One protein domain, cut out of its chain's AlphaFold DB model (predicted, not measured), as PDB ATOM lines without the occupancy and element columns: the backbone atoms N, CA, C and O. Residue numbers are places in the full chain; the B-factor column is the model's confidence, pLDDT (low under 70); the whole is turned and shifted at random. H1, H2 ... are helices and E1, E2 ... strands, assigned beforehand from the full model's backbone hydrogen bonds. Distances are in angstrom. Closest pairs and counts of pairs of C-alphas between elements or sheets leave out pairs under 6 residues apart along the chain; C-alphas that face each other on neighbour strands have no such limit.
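What this domain is: This is residues 18 to 119 of the 145 residues of the protein "Hypothetical protein" of Amphora coffeiformis (UniProt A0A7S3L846). A strongly twisted antiparallel sheet of five strands makes the body, with the short helix H1 on it, beside the strands and over none of them; from this body H2 leads away toward one end, where residues 38 to 46 stick out, and the chain folds back through H3 to the sheet. At the other end residues 108 to 119 stick out as a tail. The printed part has 102 residues, and its named elements run E1 H1 H2 H3 E2 E3 E4 E5; the sheet's order is E4 E3 E2 E1 E5, and the class is mixed, helices and strands. The whole is loose, with a radius of gyration of the C-alphas of 16.8 A and spans of 61 by 30 by 27 A, the length coming from the stretches that stand free.

Where its parts are: Find C-alpha 18 at (-23.143, -19.953, 10.903); there E1 begins, residues 18 to 21. H1 follows at once, residues 22 to 25. Next look for H2, residues 29 to 42, which covers 19.6 A and ends at C-alpha 42, (-22.989, 13.624, 22.120). H3 is residues 51 to 58, 11.7 A long. E2, residues 65 to 75, is the longest strand at 24.2 A, and it bends by 78 degrees at residue 71. E3 is residues 81 to 87, 18.7 A, and E4 is residues 92 to 98, 16.8 A. E5, residues 102 to 106, covers 13.4 A and ends at C-alpha 106, (-17.196, -26.181, 12.418).

How they stand to each other: Start at E1, an inner strand: E5 is its antiparallel neighbour at 138 degrees, with N 19 and O 103 2.8 A apart. E2 is its other antiparallel neighbour, with N 20 and O 66 2.9 A apart. The pairing of E2 is staggered: residues 65 to 68 pair with E1, residues 68 to 75 with E3. E2, E3 and E4 form a meander, each strand the antiparallel neighbour of the one before, in two hairpins; look at N 74 and O 82, 2.8 A, and at N 94 and O 85, 2.8 A. The edge strands E4 and E5 meet only through their link. H1 is on the sheet at a height of 7.1 A, over none of the strands; the closest C-alphas of H1 and E4 are those of Leu 25 and His 94, 7.0 A apart. H1 and H2 are close but not clearly touching, the closest C-alphas being those of Gln 23 and Trp 29, 7.4 A. H2 and H3 are apart, and neither is on the sheet. In H2 every O i to N i+4 pair is within hydrogen-bond range, in H3 2 of 4, and H1 is too short for such a pair.

The domain as a whole: The two C-alphas farthest apart, those of Glu 42 and Phe 119, are 61.5 A from each other. Set aside residues 38 to 46 and 108 to 119, which stand free, and the body spans 33 by 32 by 26 A. The printed part has no cut and no long link. The mean pLDDT of the printed part is 72.8, and it is under 70 in residues 26 to 41, 43 to 63 and 108 to 119.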
ATOM      1  N   ILE A  18     -23.220 -21.400  10.764       88.44
ATOM      2  CA  ILE A  18     -23.143 -19.953  10.903       88.44
ATOM      3  C   ILE A  18     -23.986 -19.589  12.112       88.44
ATOM      4  O   ILE A  18     -25.124 -20.032  12.247       88.44
ATOM      5  N   HIS A  19     -23.400 -18.799  12.995       89.31
ATOM      6  CA  HIS A  19     -24.041 -18.280  14.187       89.31
ATOM      7  C   HIS A  19     -24.152 -16.767  14.078       89.31
ATOM      8  O   HIS A  19     -23.223 -16.122  13.591       89.31
ATOM      9  N   CYS A  20     -25.257 -16.204  14.547       87.12
ATOM     10  CA  CYS A  20     -25.419 -14.767  14.728       87.12
ATOM     11  C   CYS A  20     -25.516 -14.453  16.221       87.12
ATOM     12  O   CYS A  20     -26.101 -15.219  16.985       87.12
ATOM     13  N   LEU A  21     -24.940 -13.328  16.636       82.75
ATOM     14  CA  LEU A  21     -25.094 -12.813  17.993       82.75
ATOM     15  C   LEU A  21     -26.544 -12.349  18.217       82.75
ATOM     16  O   LEU A  21     -27.033 -11.488  17.486       82.75
ATOM     17  N   ASN A  22     -27.204 -12.850  19.266       78.88
ATOM     18  CA  ASN A  22     -28.632 -12.593  19.522       78.88
ATOM     19  C   ASN A  22     -28.974 -11.106  19.665       78.88
ATOM     20  O   ASN A  22     -30.082 -10.700  19.327       78.88
ATOM     21  N   GLN A  23     -28.026 -10.278  20.119       72.94
ATOM     22  CA  GLN A  23     -28.219  -8.826  20.203       72.94
ATOM     23  C   GLN A  23     -28.573  -8.197  18.842       72.94
ATOM     24  O   GLN A  23     -29.355  -7.261  18.798       72.94
ATOM     25  N   PHE A  24     -28.078  -8.758  17.732       70.88
ATOM     26  CA  PHE A  24     -28.392  -8.286  16.376       70.88
ATOM     27  C   PHE A  24     -29.722  -8.837  15.840       70.88
ATOM     28  O   PHE A  24     -30.198  -8.392  14.801       70.88
ATOM     29  N   LEU A  25     -30.318  -9.817  16.526       70.88
ATOM     30  CA  LEU A  25     -31.602 -10.416  16.155       70.88
ATOM     31  C   LEU A  25     -32.790  -9.736  16.860       70.88
ATOM     32  O   LEU A  25     -33.945 -10.066  16.582       70.88
ATOM     33  N   MET A  26     -32.536  -8.781  17.763       69.00
ATOM     34  CA  MET A  26     -33.588  -8.048  18.469       69.00
ATOM     35  C   MET A  26     -34.363  -7.129  17.509       69.00
ATOM     36  O   MET A  26     -33.777  -6.506  16.629       69.00
ATOM     37  N   GLU A  27     -35.693  -7.057  17.670       61.00
ATOM     38  CA  GLU A  27     -36.606  -6.318  16.768       61.00
ATOM     39  C   GLU A  27     -36.314  -4.820  16.661       61.00
ATOM     40  O   GLU A  27     -36.610  -4.229  15.628       61.00
ATOM     41  N   ASP A  28     -35.668  -4.256  17.679       60.56
ATOM     42  CA  ASP A  28     -35.405  -2.824  17.796       60.56
ATOM     43  C   ASP A  28     -33.912  -2.504  17.641       60.56
ATOM     44  O   ASP A  28     -33.458  -1.454  18.080       60.56
ATOM     45  N   TRP A  29     -33.114  -3.404  17.058       59.97
ATOM     46  CA  TRP A  29     -31.667  -3.206  16.944       59.97
ATOM     47  C   TRP A  29     -31.300  -1.937  16.168       59.97
ATOM     48  O   TRP A  29     -30.359  -1.248  16.555       59.97
ATOM     49  N   ASP A  30     -32.073  -1.592  15.137       58.00
ATOM     50  CA  ASP A  30     -31.905  -0.337  14.400       58.00
ATOM     51  C   ASP A  30     -32.185   0.878  15.306       58.00
ATOM     52  O   ASP A  30     -31.385   1.807  15.362       58.00
ATOM     53  N   GLU A  31     -33.257   0.841  16.107       62.56
ATOM     54  CA  GLU A  31     -33.596   1.916  17.056       62.56
ATOM     55  C   GLU A  31     -32.586   2.007  18.216       62.56
ATOM     56  O   GLU A  31     -32.277   3.088  18.724       62.56
ATOM     57  N   GLU A  32     -32.055   0.868  18.656       61.19
ATOM     58  CA  GLU A  32     -31.052   0.785  19.710       61.19
ATOM     59  C   GLU A  32     -29.679   1.261  19.218       61.19
ATOM     60  O   GLU A  32     -28.986   1.955  19.966       61.19
ATOM     61  N   TRP A  33     -29.313   0.985  17.964       61.69
ATOM     62  CA  TRP A  33     -28.133   1.566  17.322       61.69
ATOM     63  C   TRP A  33     -28.255   3.060  17.101       61.69
ATOM     64  O   TRP A  33     -27.297   3.776  17.394       61.69
ATOM     65  N   ASP A  34     -29.403   3.539  16.628       64.38
ATOM     66  CA  ASP A  34     -29.658   4.972  16.476       64.38
ATOM     67  C   ASP A  34     -29.474   5.676  17.828       64.38
ATOM     68  O   ASP A  34     -28.752   6.666  17.931       64.38
ATOM     69  N   ARG A  35     -30.000   5.091  18.913       64.50
ATOM     70  CA  ARG A  35     -29.804   5.611  20.275       64.50
ATOM     71  C   ARG A  35     -28.338   5.577  20.726       64.50
ATOM     72  O   ARG A  35     -27.858   6.543  21.312       64.50
ATOM     73  N   ILE A  36     -27.637   4.460  20.516       64.50
ATOM     74  CA  ILE A  36     -26.238   4.290  20.948       64.50
ATOM     75  C   ILE A  36     -25.307   5.217  20.159       64.50
ATOM     76  O   ILE A  36     -24.394   5.800  20.737       64.50
ATOM     77  N   SER A  37     -25.525   5.357  18.852       62.75
ATOM     78  CA  SER A  37     -24.730   6.234  17.991       62.75
ATOM     79  C   SER A  37     -24.924   7.706  18.356       62.75
ATOM     80  O   SER A  37     -23.929   8.406  18.539       62.75
ATOM     81  N   GLU A  38     -26.166   8.145  18.583       67.75
ATOM     82  CA  GLU A  38     -26.479   9.507  19.033       67.75
ATOM     83  C   GLU A  38     -25.839   9.815  20.403       67.75
ATOM     84  O   GLU A  38     -25.235  10.873  20.590       67.75
ATOM     85  N   GLU A  39     -25.874   8.866  21.346       67.38
ATOM     86  CA  GLU A  39     -25.240   9.016  22.663       67.38
ATOM     87  C   GLU A  39     -23.700   9.080  22.582       67.38
ATOM     88  O   GLU A  39     -23.065   9.843  23.317       67.38
ATOM     89  N   LEU A  40     -23.081   8.302  21.686       63.56
ATOM     90  CA  LEU A  40     -21.629   8.310  21.481       63.56
ATOM     91  C   LEU A  40     -21.143   9.606  20.817       63.56
ATOM     92  O   LEU A  40     -20.096  10.130  21.213       63.56
ATOM     93  N   GLU A  41     -21.905  10.145  19.860       69.88
ATOM     94  CA  GLU A  41     -21.628  11.445  19.239       69.88
ATOM     95  C   GLU A  41     -21.760  12.598  20.243       69.88
ATOM     96  O   GLU A  41     -20.909  13.491  20.271       69.88
ATOM     97  N   GLU A  42     -22.776  12.575  21.113       78.38
ATOM     98  CA  GLU A  42     -22.989  13.624  22.120       78.38
ATOM     99  C   GLU A  42     -21.866  13.668  23.171       78.38
ATOM    100  O   GLU A  42     -21.512  14.740  23.675       78.38
ATOM    101  N   GLN A  43     -21.266  12.518  23.490       69.50
ATOM    102  CA  GLN A  43     -20.198  12.423  24.487       69.50
ATOM    103  C   GLN A  43     -18.788  12.703  23.930       69.50
ATOM    104  O   GLN A  43     -17.830  12.672  24.708       69.50
ATOM    105  N   ASP A  44     -18.643  12.995  22.628       68.94
ATOM    106  CA  ASP A  44     -17.351  13.200  21.939       68.94
ATOM    107  C   ASP A  44     -16.365  12.048  22.226       68.94
ATOM    108  O   ASP A  44     -15.147  12.228  22.344       68.94
ATOM    109  N   ILE A  45     -16.909  10.840  22.422       55.97
ATOM    110  CA  ILE A  45     -16.122   9.637  22.658       55.97
ATOM    111  C   ILE A  45     -15.694   9.154  21.277       55.97
ATOM    112  O   ILE A  45     -16.544   8.701  20.510       55.97
ATOM    113  N   PRO A  46     -14.395   9.216  20.928       55.09
ATOM    114  CA  PRO A  46     -13.942   8.627  19.685       55.09
ATOM    115  C   PRO A  46     -14.267   7.139  19.751       55.09
ATOM    116  O   PRO A  46     -13.766   6.450  20.645       55.09
ATOM    117  N   VAL A  47     -15.112   6.657  18.834       57.59
ATOM    118  CA  VAL A  47     -15.343   5.223  18.653       57.59
ATOM    119  C   VAL A  47     -13.957   4.614  18.453       57.59
ATOM    120  O   VAL A  47     -13.294   4.954  17.469       57.59
ATOM    121  N   PRO A  48     -13.439   3.823  19.410       48.91
ATOM    122  CA  PRO A  48     -12.061   3.380  19.331       48.91
ATOM    123  C   PRO A  48     -11.880   2.590  18.038       48.91
ATOM    124  O   PRO A  48     -12.672   1.685  17.760       48.91
ATOM    125  N   GLU A  49     -10.835   2.896  17.263       46.88
ATOM    126  CA  GLU A  49     -10.307   1.964  16.264       46.88
ATOM    127  C   GLU A  49     -10.017   0.649  17.005       46.88
ATOM    128  O   GLU A  49      -9.037   0.546  17.739       46.88
ATOM    129  N   GLY A  50     -10.935  -0.317  16.910       48.16
ATOM    130  CA  GLY A  50     -10.916  -1.516  17.752       48.16
ATOM    131  C   GLY A  50     -12.135  -1.732  18.655       48.16
ATOM    132  O   GLY A  50     -12.062  -2.588  19.526       48.16
ATOM    133  N   TYR A  51     -13.279  -1.068  18.442       51.00
ATOM    134  CA  TYR A  51     -14.568  -1.437  19.071       51.00
ATOM    135  C   TYR A  51     -14.891  -2.951  18.941       51.00
ATOM    136  O   TYR A  51     -15.490  -3.564  19.827       51.00
ATOM    137  N   TYR A  52     -14.356  -3.592  17.895       51.16
ATOM    138  CA  TYR A  52     -14.300  -5.044  17.688       51.16
ATOM    139  C   TYR A  52     -13.655  -5.850  18.835       51.16
ATOM    140  O   TYR A  52     -14.014  -7.004  19.072       51.16
ATOM    141  N   GLU A  53     -12.702  -5.283  19.574       44.88
ATOM    142  CA  GLU A  53     -11.994  -5.968  20.663       44.88
ATOM    143  C   GLU A  53     -12.855  -6.091  21.927       44.88
ATOM    144  O   GLU A  53     -12.719  -7.069  22.665       44.88
ATOM    145  N   ILE A  54     -13.794  -5.159  22.136       46.62
ATOM    146  CA  ILE A  54     -14.774  -5.211  23.230       46.62
ATOM    147  C   ILE A  54     -15.818  -6.305  22.948       46.62
ATOM    148  O   ILE A  54     -16.128  -7.098  23.837       46.62
ATOM    149  N   GLN A  55     -16.266  -6.454  21.694       49.72
ATOM    150  CA  GLN A  55     -17.129  -7.573  21.276       49.72
ATOM    151  C   GLN A  55     -16.445  -8.937  21.454       49.72
ATOM    152  O   GLN A  55     -17.083  -9.921  21.826       49.72
ATOM    153  N   LYS A  56     -15.121  -9.000  21.283       45.47
ATOM    154  CA  LYS A  56     -14.337 -10.227  21.469       45.47
ATOM    155  C   LYS A  56     -14.312 -10.730  22.919       45.47
ATOM    156  O   LYS A  56     -14.159 -11.927  23.127       45.47
ATOM    157  N   GLN A  57     -14.472  -9.845  23.910       45.44
ATOM    158  CA  GLN A  57     -14.634 -10.244  25.318       45.44
ATOM    159  C   GLN A  57     -16.065 -10.702  25.639       45.44
ATOM    160  O   GLN A  57     -16.248 -11.524  26.533       45.44
ATOM    161  N   ILE A  58     -17.065 -10.226  24.889       48.78
ATOM    162  CA  ILE A  58     -18.457 -10.697  24.980       48.78
ATOM    163  C   ILE A  58     -18.584 -12.118  24.394       48.78
ATOM    164  O   ILE A  58     -19.312 -12.940  24.944       48.78
ATOM    165  N   LEU A  59     -17.789 -12.460  23.369       46.03
ATOM    166  CA  LEU A  59     -17.730 -13.799  22.754       46.03
ATOM    167  C   LEU A  59     -17.354 -14.953  23.713       46.03
ATOM    168  O   LEU A  59     -17.673 -16.109  23.432       46.03
ATOM    169  N   ASP A  60     -16.698 -14.682  24.847       45.84
ATOM    170  CA  ASP A  60     -16.373 -15.724  25.840       45.84
ATOM    171  C   ASP A  60     -17.610 -16.179  26.647       45.84
ATOM    172  O   ASP A  60     -17.590 -17.234  27.288       45.84
ATOM    173  N   LEU A  61     -18.729 -15.453  26.559       49.28
ATOM    174  CA  LEU A  61     -20.039 -15.879  27.051       49.28
ATOM    175  C   LEU A  61     -20.793 -16.584  25.914       49.28
ATOM    176  O   LEU A  61     -21.631 -15.996  25.242       49.28
ATOM    177  N   HIS A  62     -20.496 -17.869  25.701       51.72
ATOM    178  CA  HIS A  62     -21.173 -18.774  24.753       51.72
ATOM    179  C   HIS A  62     -22.669 -19.035  25.090       51.72
ATOM    180  O   HIS A  62     -23.119 -20.180  25.073       51.72
ATOM    181  N   GLN A  63     -23.446 -18.016  25.466       55.81
ATOM    182  CA  GLN A  63     -24.856 -18.153  25.852       55.81
ATOM    183  C   GLN A  63     -25.846 -17.395  24.958       55.81
ATOM    184  O   GLN A  63     -27.024 -17.709  25.046       55.81
ATOM    185  N   ASP A  64     -25.399 -16.514  24.055       73.19
ATOM    186  CA  ASP A  64     -26.302 -15.676  23.242       73.19
ATOM    187  C   ASP A  64     -25.981 -15.700  21.736       73.19
ATOM    188  O   ASP A  64     -25.728 -14.664  21.113       73.19
ATOM    189  N   MET A  65     -25.973 -16.892  21.135       81.06
ATOM    190  CA  MET A  65     -25.882 -17.043  19.680       81.06
ATOM    191  C   MET A  65     -26.934 -18.012  19.147       81.06
ATOM    192  O   MET A  65     -27.135 -19.079  19.732       81.06
ATOM    193  N   SER A  66     -27.529 -17.658  18.010       87.88
ATOM    194  CA  SER A  66     -28.484 -18.482  17.264       87.88
ATOM    195  C   SER A  66     -27.862 -18.995  15.971       87.88
ATOM    196  O   SER A  66     -27.059 -18.308  15.336       87.88
ATOM    197  N   VAL A  67     -28.264 -20.199  15.554       89.38
ATOM    198  CA  VAL A  67     -27.869 -20.771  14.261       89.38
ATOM    199  C   VAL A  67     -28.667 -20.098  13.150       89.38
ATOM    200  O   VAL A  67     -29.897 -20.060  13.189       89.38
ATOM    201  N   VAL A  68     -27.962 -19.608  12.135       91.19
ATOM    202  CA  VAL A  68     -28.548 -18.847  11.030       91.19
ATOM    203  C   VAL A  68     -28.098 -19.386   9.677       91.19
ATOM    204  O   VAL A  68     -27.046 -20.017   9.551       91.19
ATOM    205  N   GLU A  69     -28.878 -19.105   8.641       91.44
ATOM    206  CA  GLU A  69     -28.494 -19.344   7.248       91.44
ATOM    207  C   GLU A  69     -28.412 -18.017   6.492       91.44
ATOM    208  O   GLU A  69     -29.256 -17.141   6.667       91.44
ATOM    209  N   ILE A  70     -27.393 -17.860   5.646       90.44
ATOM    210  CA  ILE A  70     -27.265 -16.693   4.768       90.44
ATOM    211  C   ILE A  70     -28.142 -16.924   3.538       90.44
ATOM    212  O   ILE A  70     -27.945 -17.896   2.808       90.44
ATOM    213  N   LEU A  71     -29.081 -16.013   3.302       90.25
ATOM    214  CA  LEU A  71     -29.934 -15.996   2.118       90.25
ATOM    215  C   LEU A  71     -29.291 -15.193   0.987       90.25
ATOM    216  O   LEU A  71     -29.225 -15.664  -0.147       90.25
ATOM    217  N   GLU A  72     -28.800 -13.994   1.303       88.50
ATOM    218  CA  GLU A  72     -28.222 -13.059   0.336       88.50
ATOM    219  C   GLU A  72     -27.023 -12.329   0.949       88.50
ATOM    220  O   GLU A  72     -26.896 -12.223   2.171       88.50
ATOM    221  N   SER A  73     -26.130 -11.842   0.091       90.94
ATOM    222  CA  SER A  73     -24.979 -11.034   0.485       90.94
ATOM    223  C   SER A  73     -24.779  -9.891  -0.496       90.94
ATOM    224  O   SER A  73     -24.816 -10.123  -1.707       90.94
ATOM    225  N   GLU A  74     -24.489  -8.708   0.023       89.56
ATOM    226  CA  GLU A  74     -24.241  -7.488  -0.738       89.56
ATOM    227  C   GLU A  74     -22.916  -6.864  -0.285       89.56
ATOM    228  O   GLU A  74     -22.503  -7.033   0.861       89.56
ATOM    229  N   GLU A  75     -22.235  -6.190  -1.207       91.44
ATOM    230  CA  GLU A  75     -21.020  -5.413  -0.949       91.44
ATOM    231  C   GLU A  75     -21.362  -3.948  -1.219       91.44
ATOM    232  O   GLU A  75     -21.939  -3.645  -2.271       91.44
ATOM    233  N   ASP A  76     -21.066  -3.062  -0.272       86.88
ATOM    234  CA  ASP A  76     -21.283  -1.626  -0.448       86.88
ATOM    235  C   ASP A  76     -20.120  -0.937  -1.188       86.88
ATOM    236  O   ASP A  76     -19.137  -1.563  -1.590       86.88
ATOM    237  N   ASP A  77     -20.248   0.375  -1.411       90.56
ATOM    238  CA  ASP A  77     -19.253   1.174  -2.140       90.56
ATOM    239  C   ASP A  77     -17.882   1.235  -1.427       90.56
ATOM    240  O   ASP A  77     -16.867   1.506  -2.079       90.56
ATOM    241  N   ASP A  78     -17.843   0.958  -0.117       86.00
ATOM    242  CA  ASP A  78     -16.632   0.935   0.712       86.00
ATOM    243  C   ASP A  78     -16.007  -0.474   0.805       86.00
ATOM    244  O   ASP A  78     -14.904  -0.642   1.341       86.00
ATOM    245  N   GLY A  79     -16.653  -1.482   0.207       82.88
ATOM    246  CA  GLY A  79     -16.208  -2.874   0.202       82.88
ATOM    247  C   GLY A  79     -16.599  -3.649   1.462       82.88
ATOM    248  O   GLY A  79     -16.031  -4.718   1.725       82.88
ATOM    249  N   GLU A  80     -17.527  -3.129   2.270       82.88
ATOM    250  CA  GLU A  80     -18.063  -3.848   3.419       82.88
ATOM    251  C   GLU A  80     -19.176  -4.811   2.993       82.88
ATOM    252  O   GLU A  80     -19.997  -4.533   2.119       82.88
ATOM    253  N   MET A  81     -19.181  -5.993   3.617       84.06
ATOM    254  CA  MET A  81     -20.122  -7.067   3.305       84.06
ATOM    255  C   MET A  81     -21.300  -7.067   4.276       84.06
ATOM    256  O   MET A  81     -21.116  -7.224   5.492       84.06
ATOM    257  N   TRP A  82     -22.497  -7.034   3.708       86.31
ATOM    258  CA  TRP A  82     -23.778  -7.103   4.399       86.31
ATOM    259  C   TRP A  82     -24.529  -8.367   3.994       86.31
ATOM    260  O   TRP A  82     -24.425  -8.836   2.861       86.31
ATOM    261  N   TYR A  83     -25.274  -8.949   4.927       89.50
ATOM    262  CA  TYR A  83     -25.937 -10.232   4.740       89.50
ATOM    263  C   TYR A  83     -27.414 -10.146   5.102       89.50
ATOM    264  O   TYR A  83     -27.787  -9.568   6.119       89.50
ATOM    265  N   THR A  84     -28.248 -10.804   4.308       90.06
ATOM    266  CA  THR A  84     -29.604 -11.160   4.720       90.06
ATOM    267  C   THR A  84     -29.562 -12.581   5.245       90.06
ATOM    268  O   THR A  84     -29.180 -13.498   4.515       90.06
ATOM    269  N   ILE A  85     -29.943 -12.769   6.504       92.06
ATOM    270  CA  ILE A  85     -29.926 -14.073   7.170       92.06
ATOM    271  C   ILE A  85     -31.330 -14.510   7.576       92.06
ATOM    272  O   ILE A  85     -32.239 -13.690   7.695       92.06
ATOM    273  N   ILE A  86     -31.498 -15.804   7.819       92.12
ATOM    274  CA  ILE A  86     -32.676 -16.371   8.472       92.12
ATOM    275  C   ILE A  86     -32.261 -17.076   9.760       92.12
ATOM    276  O   ILE A  86     -31.348 -17.905   9.746       92.12
ATOM    277  N   ASP A  87     -32.932 -16.753  10.863       91.44
ATOM    278  CA  ASP A  87     -32.865 -17.549  12.085       91.44
ATOM    279  C   ASP A  87     -33.558 -18.891  11.827       91.44
ATOM    280  O   ASP A  87     -34.737 -18.942  11.464       91.44
ATOM    281  N   VAL A  88     -32.813 -19.988  11.965       88.56
ATOM    282  CA  VAL A  88     -33.311 -21.333  11.649       88.56
ATOM    283  C   VAL A  88     -34.368 -21.792  12.656       88.56
ATOM    284  O   VAL A  88     -35.289 -22.524  12.282       88.56
ATOM    285  N   GLU A  89     -34.260 -21.374  13.915       86.88
ATOM    286  CA  GLU A  89     -35.180 -21.755  14.984       86.88
ATOM    287  C   GLU A  89     -36.467 -20.924  14.924       86.88
ATOM    288  O   GLU A  89     -37.564 -21.489  14.914       86.88
ATOM    289  N   GLU A  90     -36.345 -19.600  14.803       87.75
ATOM    290  CA  GLU A  90     -37.497 -18.690  14.769       87.75
ATOM    291  C   GLU A  90     -38.121 -18.533  13.374       87.75
ATOM    292  O   GLU A  90     -39.232 -18.014  13.246       87.75
ATOM    293  N   GLN A  91     -37.441 -19.004  12.321       89.44
ATOM    294  CA  GLN A  91     -37.851 -18.851  10.916       89.44
ATOM    295  C   GLN A  91     -38.072 -17.380  10.525       89.44
ATOM    296  O   GLN A  91     -38.970 -17.049   9.743       89.44
ATOM    297  N   LYS A  92     -37.248 -16.485  11.080       90.69
ATOM    298  CA  LYS A  92     -37.344 -15.035  10.905       90.69
ATOM    299  C   LYS A  92     -36.185 -14.508  10.070       90.69
ATOM    300  O   LYS A  92     -35.044 -14.910  10.262       90.69
ATOM    301  N   ILE A  93     -36.490 -13.618   9.127       89.75
ATOM    302  CA  ILE A  93     -35.502 -13.025   8.219       89.75
ATOM    303  C   ILE A  93     -34.996 -11.708   8.805       89.75
ATOM    304  O   ILE A  93     -35.799 -10.847   9.164       89.75
ATOM    305  N   HIS A  94     -33.675 -11.550   8.836       87.56
ATOM    306  CA  HIS A  94     -32.973 -10.356   9.292       87.56
ATOM    307  C   HIS A  94     -32.095  -9.819   8.148       87.56
ATOM    308  O   HIS A  94     -31.073 -10.435   7.824       87.56
ATOM    309  N   PRO A  95     -32.499  -8.726   7.480       89.00
ATOM    310  CA  PRO A  95     -31.672  -8.063   6.478       89.00
ATOM    311  C   PRO A  95     -30.580  -7.208   7.138       89.00
ATOM    312  O   PRO A  95     -30.676  -6.874   8.316       89.00
ATOM    313  N   GLY A  96     -29.558  -6.824   6.368       85.62
ATOM    314  CA  GLY A  96     -28.582  -5.816   6.801       85.62
ATOM    315  C   GLY A  96     -27.660  -6.266   7.936       85.62
ATOM    316  O   GLY A  96     -27.199  -5.445   8.723       85.62
ATOM    317  N   MET A  97     -27.372  -7.561   8.047       87.88
ATOM    318  CA  MET A  97     -26.449  -8.063   9.061       87.88
ATOM    319  C   MET A  97     -25.000  -7.838   8.633       87.88
ATOM    320  O   MET A  97     -24.588  -8.349   7.587       87.88
ATOM    321  N   PRO A  98     -24.188  -7.132   9.431       87.25
ATOM    322  CA  PRO A  98     -22.796  -6.908   9.087       87.25
ATOM    323  C   PRO A  98     -21.970  -8.178   9.305       87.25
ATOM    324  O   PRO A  98     -22.257  -9.000  10.182       87.25
ATOM    325  N   ARG A  99     -20.865  -8.323   8.563       84.69
ATOM    326  CA  ARG A  99     -19.976  -9.496   8.662       84.69
ATOM    327  C   ARG A  99     -19.536  -9.832  10.089       84.69
ATOM    328  O   ARG A  99     -19.351 -11.012  10.394       84.69
ATOM    329  N   TYR A 100     -19.321  -8.830  10.941       81.69
ATOM    330  CA  TYR A 100     -18.837  -9.022  12.310       81.69
ATOM    331  C   TYR A 100     -19.894  -9.571  13.275       81.69
ATOM    332  O   TYR A 100     -19.524 -10.114  14.312       81.69
ATOM    333  N   ALA A 101     -21.183  -9.481  12.931       85.00
ATOM    334  CA  ALA A 101     -22.259 -10.108  13.697       85.00
ATOM    335  C   ALA A 101     -22.304 -11.635  13.500       85.00
ATOM    336  O   ALA A 101     -22.925 -12.341  14.295       85.00
ATOM    337  N   LEU A 102     -21.635 -12.143  12.453       87.00
ATOM    338  CA  LEU A 102     -21.647 -13.547  12.057       87.00
ATOM    339  C   LEU A 102     -20.368 -14.283  12.473       87.00
ATOM    340  O   LEU A 102     -19.242 -13.882  12.153       87.00
ATOM    341  N   MET A 103     -20.545 -15.447  13.087       87.25
ATOM    342  CA  MET A 103     -19.478 -16.373  13.436       87.25
ATOM    343  C   MET A 103     -19.610 -17.668  12.635       87.25
ATOM    344  O   MET A 103     -20.692 -18.227  12.499       87.25
ATOM    345  N   PHE A 104     -18.488 -18.162  12.122       84.69
ATOM    346  CA  PHE A 104     -18.422 -19.414  11.374       84.69
ATOM    347  C   PHE A 104     -17.741 -20.447  12.260       84.69
ATOM    348  O   PHE A 104     -16.580 -20.263  12.634       84.69
ATOM    349  N   ALA A 105     -18.463 -21.505  12.607       83.19
ATOM    350  CA  ALA A 105     -17.960 -22.589  13.435       83.19
ATOM    351  C   ALA A 105     -18.045 -23.918  12.680       83.19
ATOM    352  O   ALA A 105     -18.943 -24.136  11.869       83.19
ATOM    353  N   ASP A 106     -17.101 -24.820  12.935       79.31
ATOM    354  CA  ASP A 106     -17.196 -26.181  12.418       79.31
ATOM    355  C   ASP A 106     -18.331 -26.911  13.138       79.31
ATOM    356  O   ASP A 106     -18.358 -26.964  14.372       79.31
ATOM    357  N   LYS A 107     -19.229 -27.551  12.383       76.12
ATOM    358  CA  LYS A 107     -20.263 -28.387  12.988       76.12
ATOM    359  C   LYS A 107     -19.600 -29.513  13.781       76.12
ATOM    360  O   LYS A 107     -18.668 -30.157  13.267       76.12
ATOM    361  N   PRO A 108     -20.093 -29.831  14.988       69.75
ATOM    362  CA  PRO A 108     -19.618 -30.983  15.735       69.75
ATOM    363  C   PRO A 108     -19.649 -32.238  14.864       69.75
ATOM    364  O   PRO A 108     -20.622 -32.497  14.160       69.75
ATOM    365  N   TYR A 109     -18.580 -33.032  14.914       64.25
ATOM    366  CA  TYR A 109     -18.470 -34.287  14.161       64.25
ATOM    367  C   TYR A 109     -18.486 -34.155  12.629       64.25
ATOM    368  O   TYR A 109     -18.664 -35.156  11.943       64.25
ATOM    369  N   SER A 110     -18.278 -32.956  12.082       68.75
ATOM    370  CA  SER A 110     -18.247 -32.732  10.629       68.75
ATOM    371  C   SER A 110     -16.848 -32.463  10.067       68.75
ATOM    372  O   SER A 110     -16.659 -32.441   8.853       68.75
ATOM    373  N   THR A 111     -15.860 -32.269  10.944       67.00
ATOM    374  CA  THR A 111     -14.473 -32.031  10.538       67.00
ATOM    375  C   THR A 111     -13.850 -33.283   9.930       67.00
ATOM    376  O   THR A 111     -14.327 -34.399  10.138       67.00
ATOM    377  N   ASP A 112     -12.719 -33.113   9.241       61.84
ATOM    378  CA  ASP A 112     -11.967 -34.200   8.596       61.84
ATOM    379  C   ASP A 112     -11.673 -35.388   9.528       61.84
ATOM    380  O   ASP A 112     -11.548 -36.526   9.082       61.84
ATOM    381  N   ILE A 113     -11.608 -35.153  10.843       61.16
ATOM    382  CA  ILE A 113     -11.422 -36.198  11.854       61.16
ATOM    383  C   ILE A 113     -12.578 -37.205  11.840       61.16
ATOM    384  O   ILE A 113     -12.365 -38.350  12.230       61.16
ATOM    385  N   PHE A 114     -13.773 -36.811  11.406       63.22
ATOM    386  CA  PHE A 114     -15.013 -37.580  11.457       63.22
ATOM    387  C   PHE A 114     -15.549 -38.042  10.102       63.22
ATOM    388  O   PHE A 114     -16.605 -38.666  10.091       63.22
ATOM    389  N   LEU A 115     -14.841 -37.832   8.982       66.44
ATOM    390  CA  LEU A 115     -15.332 -38.355   7.701       66.44
ATOM    391  C   LEU A 115     -15.396 -39.886   7.752       66.44
ATOM    392  O   LEU A 115     -14.427 -40.552   8.133       66.44
ATOM    393  N   ASP A 116     -16.516 -40.437   7.284       60.81
ATOM    394  CA  ASP A 116     -16.804 -41.878   7.285       60.81
ATOM    395  C   ASP A 116     -15.742 -42.722   6.562       60.81
ATOM    396  O   ASP A 116     -15.594 -43.915   6.826       60.81
ATOM    397  N   ASN A 117     -14.963 -42.098   5.671       63.16
ATOM    398  CA  ASN A 117     -13.935 -42.748   4.860       63.16
ATOM    399  C   ASN A 117     -12.496 -42.379   5.256       63.16
ATOM    400  O   ASN A 117     -11.564 -42.701   4.514       63.16
ATOM    401  N   VAL A 118     -12.273 -41.716   6.398       65.38
ATOM    402  CA  VAL A 118     -10.898 -41.521   6.884       65.38
ATOM    403  C   VAL A 118     -10.417 -42.800   7.541       65.38
ATOM    404  O   VAL A 118     -11.040 -43.348   8.451       65.38
ATOM    405  N   PHE A 119      -9.257 -43.269   7.096       66.19
ATOM    406  CA  PHE A 119      -8.609 -44.413   7.700       66.19
ATOM    407  C   PHE A 119      -8.207 -44.086   9.150       66.19
ATOM    408  O   PHE A 119      -7.257 -43.341   9.391       66.19
TER     409      PHE A 119